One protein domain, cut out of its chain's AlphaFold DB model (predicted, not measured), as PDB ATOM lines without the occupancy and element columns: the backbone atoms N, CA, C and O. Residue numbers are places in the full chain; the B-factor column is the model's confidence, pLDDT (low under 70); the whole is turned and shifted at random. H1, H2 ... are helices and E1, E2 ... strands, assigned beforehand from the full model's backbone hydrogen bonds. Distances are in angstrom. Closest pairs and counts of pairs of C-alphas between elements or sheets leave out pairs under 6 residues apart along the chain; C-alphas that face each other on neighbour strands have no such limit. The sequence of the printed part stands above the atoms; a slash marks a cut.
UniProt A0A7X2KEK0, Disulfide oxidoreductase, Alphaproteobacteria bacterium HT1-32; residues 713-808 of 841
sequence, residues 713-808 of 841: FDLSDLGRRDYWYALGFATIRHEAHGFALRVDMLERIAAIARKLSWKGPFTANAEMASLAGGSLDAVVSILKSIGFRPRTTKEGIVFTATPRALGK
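What this domain is: This is residues 713 to 808 of the 841 residues of the protein "Disulfide oxidoreductase" of Alphaproteobacteria bacterium HT1-32 (UniProt A0A7X2KEK0). Two small antiparallel sheets, the three-stranded E1 E3 E2 and the hairpin of E4 and E5, lie toward opposite ends of the longest axis; H4 packs between them, and the long helix H2 reaches along one side from the first sheet to the second. H3 folds back beside H2, H1 sits beside the first sheet at its end of the domain, and the short H5 comes near H2 close to the last printed residue. The printed part has 96 residues with five named helices and five named strands, in the order E1, H1, E2, E3, H2, H3, H4, E4, E5, H5. The class is mixed, helices and strands. The whole is compact, with a radius of gyration of the C-alphas of 13.2 A, and spans 36 by 29 by 21 A.

How they stand to each other: E1, residues 713 to 715, is an edge strand and the antiparallel neighbour of E3, residues 737 to 742; N 715 and O 738 are 2.8 A apart, within hydrogen-bond range. H1, residues 721 to 726, is on this sheet but only just at the sheet's level, with a height over the sheet of 3.8 A. E2, residues 729 to 734, is the other edge strand and forms a hairpin with E3; N 732 and O 739 are 2.8 A apart. E1, H1 and E2 make a split strand-helix-strand unit, two strands running the same way with E3 between them, and its crossover is right-handed. H2, residues 743 to 757, follows E3 directly; the closest C-alphas of H2 and E2, those of Val 743 and Phe 729, are 5.4 A apart. H3, residues 766 to 771, touches H2 at a shallow tilt of 27 degrees, opposite ways, a helical hairpin; their closest C-alphas, Ile 749 and Met 768, are 5.8 A apart. H4, residues 776 to 785, touches H3 at a steep tilt of 66 degrees, with the C-alphas of Ala 769 and Leu 776 closest at 5.3 A. H4 and H2 only just touch, with 3 pairs of C-alphas within 8 A, Ala 750 and Leu 783 closest at 7.6 A, and stand about perpendicular at 87 degrees. H4 is on the first sheet at a height over the sheet of 8.9 A and runs across the strands, at 74 degrees to E2 on the local plane. H2 and H4 on one face of that sheet make two layers, helices on one face of a sheet. E4, residues 788 to 793, and E5, residues 796 to 801, form an antiparallel hairpin; N 791 and O 798 are 2.7 A apart. Residues 762 to 763 pair antiparallel with residues 798 to 799 of E5. H5, residues 803 to 806, is close to H2 but not clearly touching, with the C-alphas of Arg 754 and Leu 806 closest at 7.5 A. In H1, H2, H3 and H4 every O i to N i+4 pair is within hydrogen-bond range; H5 is too short for such a pair.

Where its parts are: E1 begins at C-alpha 713, (37.969, 5.270, 4.819). E2 is 15.2 A from first to last C-alpha and E3 17.1 A. H2 is 20.6 A long, from C-alpha 743 at (35.980, 16.967, -0.076) to C-alpha 757 at (15.617, 19.235, -1.679). H4 measures 14.5 A, E4 15.5 A and E5 16.7 A. H5 ends at C-alpha 806, (19.081, 26.189, 2.118).

The domain as a whole: The two C-alphas farthest apart are those of Ala 726 and Lys 794, at 41.1 A. The printed part has no cut. No link is long; the link from H2 to H3 is short, and the others are tight. The mean pLDDT of the printed part is 83.4; residues 718 to 719, 736, 795 and 802 to 808 are under 70.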
ATOM      1  N   PHE A 713      37.390   6.275   3.925       90.19
ATOM      2  CA  PHE A 713      37.969   5.270   4.819       90.19
ATOM      3  C   PHE A 713      37.608   5.567   6.281       90.19
ATOM      4  O   PHE A 713      37.360   6.721   6.641       90.19
ATOM      5  N   ASP A 714      37.592   4.531   7.113       88.69
ATOM      6  CA  ASP A 714      37.219   4.641   8.521       88.69
ATOM      7  C   ASP A 714      38.313   5.317   9.357       88.69
ATOM      8  O   ASP A 714      39.510   5.174   9.105       88.69
ATOM      9  N   LEU A 715      37.884   6.066  10.369       84.56
ATOM     10  CA  LEU A 715      38.724   6.766  11.330       84.56
ATOM     11  C   LEU A 715      38.468   6.212  12.730       84.56
ATOM     12  O   LEU A 715      37.345   6.262  13.240       84.56
ATOM     13  N   SER A 716      39.536   5.748  13.373       74.19
ATOM     14  CA  SER A 716      39.536   5.348  14.782       74.19
ATOM     15  C   SER A 716      39.513   6.550  15.733       74.19
ATOM     16  O   SER A 716      38.906   6.469  16.797       74.19
ATOM     17  N   ASP A 717      40.110   7.679  15.331       71.62
ATOM     18  CA  ASP A 717      40.144   8.931  16.090       71.62
ATOM     19  C   ASP A 717      39.603  10.110  15.257       71.62
ATOM     20  O   ASP A 717      40.174  10.521  14.244       71.62
ATOM     21  N   LEU A 718      38.480  10.674  15.709       68.25
ATOM     22  CA  LEU A 718      37.838  11.855  15.121       68.25
ATOM     23  C   LEU A 718      38.421  13.187  15.637       68.25
ATOM     24  O   LEU A 718      37.972  14.249  15.200       68.25
ATOM     25  N   GLY A 719      39.376  13.151  16.574       66.69
ATOM     26  CA  GLY A 719      39.970  14.316  17.232       66.69
ATOM     27  C   GLY A 719      40.839  15.181  16.316       66.69
ATOM     28  O   GLY A 719      40.844  16.402  16.457       66.69
ATOM     29  N   ARG A 720      41.494  14.593  15.307       78.88
ATOM     30  CA  ARG A 720      42.386  15.305  14.366       78.88
ATOM     31  C   ARG A 720      41.656  15.912  13.169       78.88
ATOM     32  O   ARG A 720      42.019  15.696  12.014       78.88
ATOM     33  N   ARG A 721      40.576  16.648  13.427       85.25
ATOM     34  CA  ARG A 721      39.733  17.201  12.360       85.25
ATOM     35  C   ARG A 721      40.521  18.102  11.407       85.25
ATOM     36  O   ARG A 721      40.419  17.917  10.199       85.25
ATOM     37  N   ASP A 722      41.287  19.050  11.935       87.69
ATOM     38  CA  ASP A 722      41.953  20.061  11.108       87.69
ATOM     39  C   ASP A 722      43.041  19.450  10.215       87.69
ATOM     40  O   ASP A 722      43.121  19.812   9.044       87.69
ATOM     41  N   TYR A 723      43.751  18.422  10.699       89.44
ATOM     42  CA  TYR A 723      44.675  17.608   9.900       89.44
ATOM     43  C   TYR A 723      43.987  16.983   8.681       89.44
ATOM     44  O   TYR A 723      44.430  17.158   7.547       89.44
ATOM     45  N   TRP A 724      42.856  16.298   8.882       90.19
ATOM     46  CA  TRP A 724      42.145  15.657   7.774       90.19
ATOM     47  C   TRP A 724      41.638  16.676   6.754       90.19
ATOM     48  O   TRP A 724      41.780  16.457   5.545       90.19
ATOM     49  N   TYR A 725      41.129  17.826   7.210       91.25
ATOM     50  CA  TYR A 725      40.764  18.914   6.302       91.25
ATOM     51  C   TYR A 725      41.990  19.425   5.544       91.25
ATOM     52  O   TYR A 725      41.924  19.534   4.318       91.25
ATOM     53  N   ALA A 726      43.119  19.624   6.223       91.94
ATOM     54  CA  ALA A 726      44.385  20.027   5.626       91.94
ATOM     55  C   ALA A 726      44.958  19.014   4.625       91.94
ATOM     56  O   ALA A 726      45.839  19.397   3.862       91.94
ATOM     57  N   LEU A 727      44.432  17.784   4.552       92.75
ATOM     58  CA  LEU A 727      44.708  16.793   3.499       92.75
ATOM     59  C   LEU A 727      43.609  16.688   2.427       92.75
ATOM     60  O   LEU A 727      43.766  15.977   1.437       92.75
ATOM     61  N   GLY A 728      42.496  17.409   2.578       94.12
ATOM     62  CA  GLY A 728      41.363  17.364   1.650       94.12
ATOM     63  C   GLY A 728      40.292  16.330   1.996       94.12
ATOM     64  O   GLY A 728      39.546  15.915   1.106       94.12
ATOM     65  N   PHE A 729      40.176  15.944   3.266       93.88
ATOM     66  CA  PHE A 729      39.165  15.015   3.763       93.88
ATOM     67  C   PHE A 729      38.326  15.636   4.884       93.88
ATOM     68  O   PHE A 729      38.833  16.136   5.883       93.88
ATOM     69  N   ALA A 730      37.008  15.583   4.738       91.88
ATOM     70  CA  ALA A 730      36.079  15.950   5.791       91.88
ATOM     71  C   ALA A 730      35.834  14.758   6.724       91.88
ATOM     72  O   ALA A 730      35.563  13.647   6.273       91.88
ATOM     73  N   THR A 731      35.864  15.002   8.031       91.00
ATOM     74  CA  THR A 731      35.535  13.998   9.052       91.00
ATOM     75  C   THR A 731      34.020  13.906   9.266       91.00
ATOM     76  O   THR A 731      33.389  14.901   9.647       91.00
ATOM     77  N   ILE A 732      33.438  12.722   9.074       89.81
ATOM     78  CA  ILE A 732      32.012  12.428   9.255       89.81
ATOM     79  C   ILE A 732      31.842  11.459  10.427       89.81
ATOM     80  O   ILE A 732      32.553  10.467  10.542       89.81
ATOM     81  N   ARG A 733      30.887  11.741  11.318       86.12
ATOM     82  CA  ARG A 733      30.558  10.861  12.449       86.12
ATOM     83  C   ARG A 733      29.521   9.823  12.019       86.12
ATOM     84  O   ARG A 733      28.486  10.220  11.482       86.12
ATOM     85  N   HIS A 734      29.767   8.545  12.303       81.50
ATOM     86  CA  HIS A 734      28.882   7.428  11.969       81.50
ATOM     87  C   HIS A 734      28.807   6.428  13.135       81.50
ATOM     88  O   HIS A 734      29.683   5.587  13.310       81.50
ATOM     89  N   GLU A 735      27.738   6.510  13.932       73.94
ATOM     90  CA  GLU A 735      27.538   5.655  15.117       73.94
ATOM     91  C   GLU A 735      28.705   5.739  16.126       73.94
ATOM     92  O   GLU A 735      29.043   6.844  16.560       73.94
ATOM     93  N   ALA A 736      29.287   4.594  16.518       65.38
ATOM     94  CA  ALA A 736      30.416   4.479  17.447       65.38
ATOM     95  C   ALA A 736      31.784   4.796  16.805       65.38
ATOM     96  O   ALA A 736      32.777   4.914  17.522       65.38
ATOM     97  N   HIS A 737      31.836   4.980  15.482       73.88
ATOM     98  CA  HIS A 737      33.054   5.265  14.724       73.88
ATOM     99  C   HIS A 737      32.913   6.550  13.881       73.88
ATOM    100  O   HIS A 737      31.879   7.230  13.855       73.88
ATOM    101  N   GLY A 738      33.993   6.950  13.222       85.31
ATOM    102  CA  GLY A 738      34.000   8.038  12.250       85.31
ATOM    103  C   GLY A 738      34.577   7.576  10.926       85.31
ATOM    104  O   GLY A 738      35.205   6.529  10.867       85.31
ATOM    105  N   PHE A 739      34.405   8.362   9.870       89.81
ATOM    106  CA  PHE A 739      35.097   8.131   8.605       89.81
ATOM    107  C   PHE A 739      35.515   9.448   7.954       89.81
ATOM    108  O   PHE A 739      34.908  10.502   8.169       89.81
ATOM    109  N   ALA A 740      36.579   9.388   7.164       91.50
ATOM    110  CA  ALA A 740      37.046  10.470   6.317       91.50
ATOM    111  C   ALA A 740      36.367  10.372   4.948       91.50
ATOM    112  O   ALA A 740      36.282   9.290   4.370       91.50
ATOM    113  N   LEU A 741      35.912  11.500   4.404       93.00
ATOM    114  CA  LEU A 741      35.369  11.601   3.050       93.00
ATOM    115  C   LEU A 741      36.080  12.713   2.290       93.00
ATOM    116  O   LEU A 741      36.136  13.851   2.756       93.00
ATOM    117  N   ARG A 742      36.591  12.408   1.100       94.62
ATOM    118  CA  ARG A 742      37.282  13.390   0.266       94.62
ATOM    119  C   ARG A 742      36.342  14.536  -0.107       94.62
ATOM    120  O   ARG A 742      35.178  14.323  -0.460       94.62
ATOM    121  N   VAL A 743      36.835  15.769  -0.002       94.88
ATOM    122  CA  VAL A 743      35.980  16.967  -0.076       94.88
ATOM    123  C   VAL A 743      35.292  17.143  -1.430       94.88
ATOM    124  O   VAL A 743      34.160  17.609  -1.473       94.88
ATOM    125  N   ASP A 744      35.895  16.701  -2.534       94.62
ATOM    126  CA  ASP A 744      35.261  16.723  -3.858       94.62
ATOM    127  C   ASP A 744      34.004  15.837  -3.922       94.62
ATOM    128  O   ASP A 744      32.996  16.234  -4.511       94.62
ATOM    129  N   MET A 745      34.027  14.666  -3.277       94.75
ATOM    130  CA  MET A 745      32.858  13.789  -3.172       94.75
ATOM    131  C   MET A 745      31.803  14.366  -2.231       94.75
ATOM    132  O   MET A 745      30.618  14.349  -2.570       94.75
ATOM    133  N   LEU A 746      32.220  14.949  -1.101       93.56
ATOM    134  CA  LEU A 746      31.311  15.657  -0.196       93.56
ATOM    135  C   LEU A 746      30.546  16.768  -0.930       93.56
ATOM    136  O   LEU A 746      29.326  16.860  -0.801       93.56
ATOM    137  N   GLU A 747      31.236  17.572  -1.741       94.25
ATOM    138  CA  GLU A 747      30.609  18.650  -2.509       94.25
ATOM    139  C   GLU A 747      29.632  18.140  -3.568       94.25
ATOM    140  O   GLU A 747      28.556  18.717  -3.751       94.25
ATOM    141  N   ARG A 748      29.961  17.034  -4.247       93.19
ATOM    142  CA  ARG A 748      29.046  16.402  -5.208       93.19
ATOM    143  C   ARG A 748      27.786  15.888  -4.516       93.19
ATOM    144  O   ARG A 748      26.685  16.172  -4.987       93.19
ATOM    145  N   ILE A 749      27.927  15.203  -3.380       92.12
ATOM    146  CA  ILE A 749      26.787  14.716  -2.589       92.12
ATOM    147  C   ILE A 749      25.939  15.895  -2.095       92.12
ATOM    148  O   ILE A 749      24.716  15.878  -2.250       92.12
ATOM    149  N   ALA A 750      26.568  16.952  -1.573       90.75
ATOM    150  CA  ALA A 750      25.875  18.159  -1.127       90.75
ATOM    151  C   ALA A 750      25.096  18.836  -2.269       90.75
ATOM    152  O   ALA A 750      23.959  19.272  -2.068       90.75
ATOM    153  N   ALA A 751      25.660  18.885  -3.480       89.44
ATOM    154  CA  ALA A 751      24.996  19.438  -4.657       89.44
ATOM    155  C   ALA A 751      23.770  18.612  -5.087       89.44
ATOM    156  O   ALA A 751      22.706  19.191  -5.337       89.44
ATOM    157  N   ILE A 752      23.881  17.276  -5.126       90.19
ATOM    158  CA  ILE A 752      22.752  16.383  -5.446       90.19
ATOM    159  C   ILE A 752      21.652  16.540  -4.386       90.19
ATOM    160  O   ILE A 752      20.494  16.782  -4.732       90.19
ATOM    161  N   ALA A 753      22.010  16.492  -3.100       88.12
ATOM    162  CA  ALA A 753      21.076  16.650  -1.985       88.12
ATOM    163  C   ALA A 753      20.348  18.001  -2.027       88.12
ATOM    164  O   ALA A 753      19.128  18.068  -1.871       88.12
ATOM    165  N   ARG A 754      21.072  19.090  -2.317       86.50
ATOM    166  CA  ARG A 754      20.484  20.424  -2.487       86.50
ATOM    167  C   ARG A 754      19.490  20.459  -3.649       86.50
ATOM    168  O   ARG A 754      18.386  20.971  -3.467       86.50
ATOM    169  N   LYS A 755      19.836  19.889  -4.809       87.12
ATOM    170  CA  LYS A 755      18.956  19.849  -5.991       87.12
ATOM    171  C   LYS A 755      17.687  19.031  -5.737       87.12
ATOM    172  O   LYS A 755      16.605  19.459  -6.132       87.12
ATOM    173  N   LEU A 756      17.804  17.884  -5.066       87.62
ATOM    174  CA  LEU A 756      16.653  17.064  -4.680       87.62
ATOM    175  C   LEU A 756      15.769  17.786  -3.659       87.62
ATOM    176  O   LEU A 756      14.551  17.788  -3.810       87.62
ATOM    177  N   SER A 757      16.367  18.498  -2.701       86.25
ATOM    178  CA  SER A 757      15.617  19.235  -1.679       86.25
ATOM    179  C   SER A 757      14.714  20.347  -2.225       86.25
ATOM    180  O   SER A 757      13.746  20.723  -1.569       86.25
ATOM    181  N   TRP A 758      14.992  20.869  -3.427       84.31
ATOM    182  CA  TRP A 758      14.115  21.838  -4.095       84.31
ATOM    183  C   TRP A 758      12.795  21.224  -4.564       84.31
ATOM    184  O   TRP A 758      11.806  21.941  -4.681       84.31
ATOM    185  N   LYS A 759      12.778  19.913  -4.821       83.56
ATOM    186  CA  LYS A 759      11.591  19.165  -5.252       83.56
ATOM    187  C   LYS A 759      10.762  18.632  -4.078       83.56
ATOM    188  O   LYS A 759       9.668  18.130  -4.304       83.56
ATOM    189  N   GLY A 760      11.259  18.755  -2.847       83.31
ATOM    190  CA  GLY A 760      10.598  18.282  -1.632       83.31
ATOM    191  C   GLY A 760      11.462  17.314  -0.817       83.31
ATOM    192  O   GLY A 760      12.682  17.260  -1.004       83.31
ATOM    193  N   PRO A 761      10.855  16.579   0.133       85.88
ATOM    194  CA  PRO A 761      11.527  15.506   0.862       85.88
ATOM    195  C   PRO A 761      12.094  14.452  -0.104       85.88
ATOM    196  O   PRO A 761      11.423  14.083  -1.063       85.88
ATOM    197  N   PHE A 762      13.317  13.970   0.131       89.81
ATOM    198  CA  PHE A 762      14.013  13.045  -0.781       89.81
ATOM    199  C   PHE A 762      14.692  11.892  -0.036       89.81
ATOM    200  O   PHE A 762      15.013  12.021   1.143       89.81
ATOM    201  N   THR A 763      14.945  10.775  -0.712       89.19
ATOM    202  CA  THR A 763      15.677   9.620  -0.164       89.19
ATOM    203  C   THR A 763      17.135   9.614  -0.632       89.19
ATOM    204  O   THR A 763      17.474  10.192  -1.667       89.19
ATOM    205  N   ALA A 764      18.021   8.977   0.140       86.88
ATOM    206  CA  ALA A 764      19.382   8.701  -0.318       86.88
ATOM    207  C   ALA A 764      19.330   7.746  -1.523       86.88
ATOM    208  O   ALA A 764      18.598   6.759  -1.493       86.88
ATOM    209  N   ASN A 765      20.084   8.045  -2.585       86.75
ATOM    210  CA  ASN A 765      20.079   7.261  -3.821       86.75
ATOM    211  C   ASN A 765      21.407   6.508  -4.032       86.75
ATOM    212  O   ASN A 765      22.417   6.792  -3.384       86.75
ATOM    213  N   ALA A 766      21.404   5.549  -4.963       85.56
ATOM    214  CA  ALA A 766      22.582   4.739  -5.287       85.56
ATOM    215  C   ALA A 766      23.775   5.582  -5.783       85.56
ATOM    216  O   ALA A 766      24.925   5.251  -5.507       85.56
ATOM    217  N   GLU A 767      23.506   6.707  -6.456       89.19
ATOM    218  CA  GLU A 767      24.541   7.649  -6.899       89.19
ATOM    219  C   GLU A 767      25.300   8.252  -5.704       89.19
ATOM    220  O   GLU A 767      26.529   8.246  -5.687       89.19
ATOM    221  N   MET A 768      24.597   8.708  -4.661       90.62
ATOM    222  CA  MET A 768      25.229   9.220  -3.440       90.62
ATOM    223  C   MET A 768      26.021   8.138  -2.697       90.62
ATOM    224  O   MET A 768      27.096   8.436  -2.179       90.62
ATOM    225  N   ALA A 769      25.518   6.899  -2.654       87.69
ATOM    226  CA  ALA A 769      26.216   5.778  -2.014       87.69
ATOM    227  C   ALA A 769      27.533   5.448  -2.730       87.69
ATOM    228  O   ALA A 769      28.577   5.315  -2.090       87.69
ATOM    229  N   SER A 770      27.510   5.436  -4.067       88.19
ATOM    230  CA  SER A 770      28.707   5.259  -4.891       88.19
ATOM    231  C   SER A 770      29.751   6.355  -4.637       88.19
ATOM    232  O   SER A 770      30.927   6.048  -4.446       88.19
ATOM    233  N   LEU A 771      29.333   7.624  -4.544       89.06
ATOM    234  CA  LEU A 771      30.235   8.747  -4.243       89.06
ATOM    235  C   LEU A 771      30.818   8.701  -2.826       89.06
ATOM    236  O   LEU A 771      31.937   9.162  -2.611       89.06
ATOM    237  N   ALA A 772      30.075   8.151  -1.867       85.31
ATOM    238  CA  ALA A 772      30.535   7.962  -0.496       85.31
ATOM    239  C   ALA A 772      31.494   6.766  -0.339       85.31
ATOM    240  O   ALA A 772      32.040   6.571   0.745       85.31
ATOM    241  N   GLY A 773      31.711   5.973  -1.397       76.50
ATOM    242  CA  GLY A 773      32.577   4.794  -1.375       76.50
ATOM    243  C   GLY A 773      32.046   3.645  -0.510       76.50
ATOM    244  O   GLY A 773      32.847   2.863  -0.005       76.50
ATOM    245  N   GLY A 774      30.724   3.551  -0.303       71.75
ATOM    246  CA  GLY A 774      30.149   2.590   0.640       71.75
ATOM    247  C   GLY A 774      28.620   2.486   0.629       71.75
ATOM    248  O   GLY A 774      27.974   2.614  -0.412       71.75
ATOM    249  N   SER A 775      28.058   2.199   1.809       75.88
ATOM    250  CA  SER A 775      26.640   1.891   2.038       75.88
ATOM    251  C   SER A 775      25.744   3.135   2.097       75.88
ATOM    252  O   SER A 775      26.192   4.263   2.322       75.88
ATOM    253  N   LEU A 776      24.433   2.929   1.936       81.12
ATOM    254  CA  LEU A 776      23.431   3.989   2.101       81.12
ATOM    255  C   LEU A 776      23.440   4.591   3.518       81.12
ATOM    256  O   LEU A 776      23.144   5.775   3.670       81.12
ATOM    257  N   ASP A 777      23.855   3.835   4.536       82.38
ATOM    258  CA  ASP A 777      23.948   4.314   5.923       82.38
ATOM    259  C   ASP A 777      25.031   5.389   6.102       82.38
ATOM    260  O   ASP A 777      24.816   6.409   6.772       82.38
ATOM    261  N   ALA A 778      26.155   5.255   5.390       85.19
ATOM    262  CA  ALA A 778      27.176   6.297   5.332       85.19
ATOM    263  C   ALA A 778      26.608   7.597   4.735       85.19
ATOM    264  O   ALA A 778      26.852   8.688   5.262       85.19
ATOM    265  N   VAL A 779      25.770   7.494   3.695       88.31
ATOM    266  CA  VAL A 779      25.088   8.646   3.077       88.31
ATOM    267  C   VAL A 779      24.151   9.331   4.066       88.31
ATOM    268  O   VAL A 779      24.145  10.562   4.141       88.31
ATOM    269  N   VAL A 780      23.408   8.574   4.879       88.94
ATOM    270  CA  VAL A 780      22.561   9.140   5.944       88.94
ATOM    271  C   VAL A 780      23.385  10.018   6.888       88.94
ATOM    272  O   VAL A 780      22.967  11.127   7.236       88.94
ATOM    273  N   SER A 781      24.566   9.549   7.286       89.75
ATOM    274  CA  SER A 781      25.461  10.281   8.189       89.75
ATOM    275  C   SER A 781      26.097  11.512   7.531       89.75
ATOM    276  O   SER A 781      26.161  12.577   8.155       89.75
ATOM    277  N   ILE A 782      26.450  11.430   6.243       90.50
ATOM    278  CA  ILE A 782      26.909  12.584   5.449       90.50
ATOM    279  C   ILE A 782      25.812  13.651   5.386       90.50
ATOM    280  O   ILE A 782      26.059  14.803   5.746       90.50
ATOM    281  N   LEU A 783      24.583  13.274   5.014       90.38
ATOM    282  CA  LEU A 783      23.443  14.189   4.902       90.38
ATOM    283  C   LEU A 783      23.114  14.875   6.239       90.38
ATOM    284  O   LEU A 783      22.856  16.082   6.266       90.38
ATOM    285  N   LYS A 784      23.197  14.143   7.361       88.88
ATOM    286  CA  LYS A 784      23.085  14.716   8.715       88.88
ATOM    287  C   LYS A 784      24.164  15.777   8.972       88.88
ATOM    288  O   LYS A 784      23.846  16.864   9.459       88.88
ATOM    289  N   SER A 785      25.423  15.496   8.624       86.88
ATOM    290  CA  SER A 785      26.564  16.395   8.882       86.88
ATOM    291  C   SER A 785      26.491  17.731   8.115       86.88
ATOM    292  O   SER A 785      26.871  18.789   8.639       86.88
ATOM    293  N   ILE A 786      25.912  17.707   6.909       87.00
ATOM    294  CA  ILE A 786      25.710  18.887   6.051       87.00
ATOM    295  C   ILE A 786      24.347  19.570   6.287       87.00
ATOM    296  O   ILE A 786      24.000  20.549   5.632       87.00
ATOM    297  N   GLY A 787      23.578  19.112   7.284       84.62
ATOM    298  CA  GLY A 787      22.416  19.833   7.810       84.62
ATOM    299  C   GLY A 787      21.043  19.392   7.293       84.62
ATOM    300  O   GLY A 787      20.074  20.139   7.475       84.62
ATOM    301  N   PHE A 788      20.913  18.207   6.697       87.50
ATOM    302  CA  PHE A 788      19.610  17.594   6.410       87.50
ATOM    303  C   PHE A 788      19.118  16.768   7.600       87.50
ATOM    304  O   PHE A 788      19.899  16.114   8.290       87.50
ATOM    305  N   ARG A 789      17.805  16.793   7.859       86.00
ATOM    306  CA  ARG A 789      17.193  16.009   8.942       86.00
ATOM    307  C   ARG A 789      16.523  14.756   8.380       86.00
ATOM    308  O   ARG A 789      15.666  14.910   7.506       86.00
ATOM    309  N   PRO A 790      16.872  13.555   8.874       88.19
ATOM    310  CA  PRO A 790      16.173  12.330   8.511       88.19
ATOM    311  C   PRO A 790      14.801  12.269   9.194       88.19
ATOM    312  O   PRO A 790      14.642  12.701  10.338       88.19
ATOM    313  N   ARG A 791      13.823  11.693   8.504       85.75
ATOM    314  CA  ARG A 791      12.504  11.332   9.014       85.75
ATOM    315  C   ARG A 791      12.170   9.933   8.505       85.75
ATOM    316  O   ARG A 791      12.156   9.706   7.298       85.75
ATOM    317  N   THR A 792      11.901   9.010   9.418       82.44
ATOM    318  CA  THR A 792      11.503   7.642   9.070       82.44
ATOM    319  C   THR A 792      10.054   7.635   8.586       82.44
ATOM    320  O   THR A 792       9.172   8.187   9.247       82.44
ATOM    321  N   THR A 793       9.812   7.039   7.422       80.94
ATOM    322  CA  THR A 793       8.482   6.852   6.822       80.94
ATOM    323  C   THR A 793       8.265   5.374   6.490       80.94
ATOM    324  O   THR A 793       9.201   4.582   6.591       80.94
ATOM    325  N   LYS A 794       7.048   4.988   6.078       72.44
ATOM    326  CA  LYS A 794       6.741   3.604   5.661       72.44
ATOM    327  C   LYS A 794       7.563   3.135   4.446       72.44
ATOM    328  O   LYS A 794       7.725   1.938   4.268       72.44
ATOM    329  N   GLU A 795       8.100   4.066   3.655       65.69
ATOM    330  CA  GLU A 795       8.884   3.812   2.435       65.69
ATOM    331  C   GLU A 795      10.409   3.930   2.660       65.69
ATOM    332  O   GLU A 795      11.188   3.810   1.718       65.69
ATOM    333  N   GLY A 796      10.854   4.173   3.903       78.44
ATOM    334  CA  GLY A 796      12.269   4.329   4.265       78.44
ATOM    335  C   GLY A 796      12.616   5.693   4.879       78.44
ATOM    336  O   GLY A 796      11.742   6.449   5.324       78.44
ATOM    337  N   ILE A 797      13.915   6.004   4.952       85.12
ATOM    338  CA  ILE A 797      14.435   7.259   5.525       85.12
ATOM    339  C   ILE A 797      14.363   8.378   4.479       85.12
ATOM    340  O   ILE A 797      15.047   8.334   3.458       85.12
ATOM    341  N   VAL A 798      13.585   9.422   4.775       88.50
ATOM    342  CA  VAL A 798      13.430  10.609   3.924       88.50
ATOM    343  C   VAL A 798      14.091  11.820   4.584       88.50
ATOM    344  O   VAL A 798      13.970  12.034   5.787       88.50
ATOM    345  N   PHE A 799      14.778  12.648   3.805       87.69
ATOM    346  CA  PHE A 799      15.496  13.831   4.260       87.69
ATOM    347  C   PHE A 799      14.748  15.112   3.920       87.69
ATOM    348  O   PHE A 799      14.244  15.293   2.812       87.69
ATOM    349  N   THR A 800      14.727  16.039   4.876       84.12
ATOM    350  CA  THR A 800      14.202  17.395   4.681       84.12
ATOM    351  C   THR A 800      15.282  18.432   4.954       84.12
ATOM    352  O   THR A 800      16.108  18.288   5.865       84.12
ATOM    353  N   ALA A 801      15.306  19.483   4.136       75.31
ATOM    354  CA  ALA A 801      16.253  20.573   4.306       75.31
ATOM    355  C   ALA A 801      15.900  21.406   5.544       75.31
ATOM    356  O   ALA A 801      14.763  21.837   5.726       75.31
ATOM    357  N   THR A 802      16.891  21.688   6.385       64.62
ATOM    358  CA  THR A 802      16.750  22.713   7.426       64.62
ATOM    359  C   THR A 802      16.961  24.112   6.824       64.62
ATOM    360  O   THR A 802      17.597  24.235   5.774       64.62
ATOM    361  N   PRO A 803      16.525  25.209   7.484       56.75
ATOM    362  CA  PRO A 803      16.845  26.576   7.043       56.75
ATOM    363  C   PRO A 803      18.354  26.805   6.829       56.75
ATOM    364  O   PRO A 803      18.757  27.617   5.998       56.75
ATOM    365  N   ARG A 804      19.173  26.034   7.557       54.28
ATOM    366  CA  ARG A 804      20.634  25.991   7.493       54.28
ATOM    367  C   ARG A 804      21.164  25.356   6.196       54.28
ATOM    368  O   ARG A 804      22.125  25.879   5.652       54.28
ATOM    369  N   ALA A 805      20.516  24.312   5.669       55.91
ATOM    370  CA  ALA A 805      20.898  23.651   4.410       55.91
ATOM    371  C   ALA A 805      20.554  24.485   3.154       55.91
ATOM    372  O   ALA A 805      21.184  24.353   2.105       55.91
ATOM    373  N   LEU A 806      19.568  25.387   3.252       54.19
ATOM    374  CA  LEU A 806      19.081  26.189   2.118       54.19
ATOM    375  C   LEU A 806      19.804  27.536   1.941       54.19
ATOM    376  O   LEU A 806      19.723  28.124   0.864       54.19
ATOM    377  N   GLY A 807      20.560  28.006   2.940       53.53
ATOM    378  CA  GLY A 807      21.369  29.229   2.835       53.53
ATOM    379  C   GLY A 807      20.570  30.541   2.788       53.53
ATOM    380  O   GLY A 807      21.024  31.501   2.173       53.53
ATOM    381  N   LYS A 808      19.385  30.623   3.413       39.34
ATOM    382  CA  LYS A 808      18.649  31.899   3.505       39.34
ATOM    383  C   LYS A 808      19.289  32.823   4.550       39.34
ATOM    384  O   LYS A 808      19.257  32.523   5.744       39.34
TER     385      LYS A 808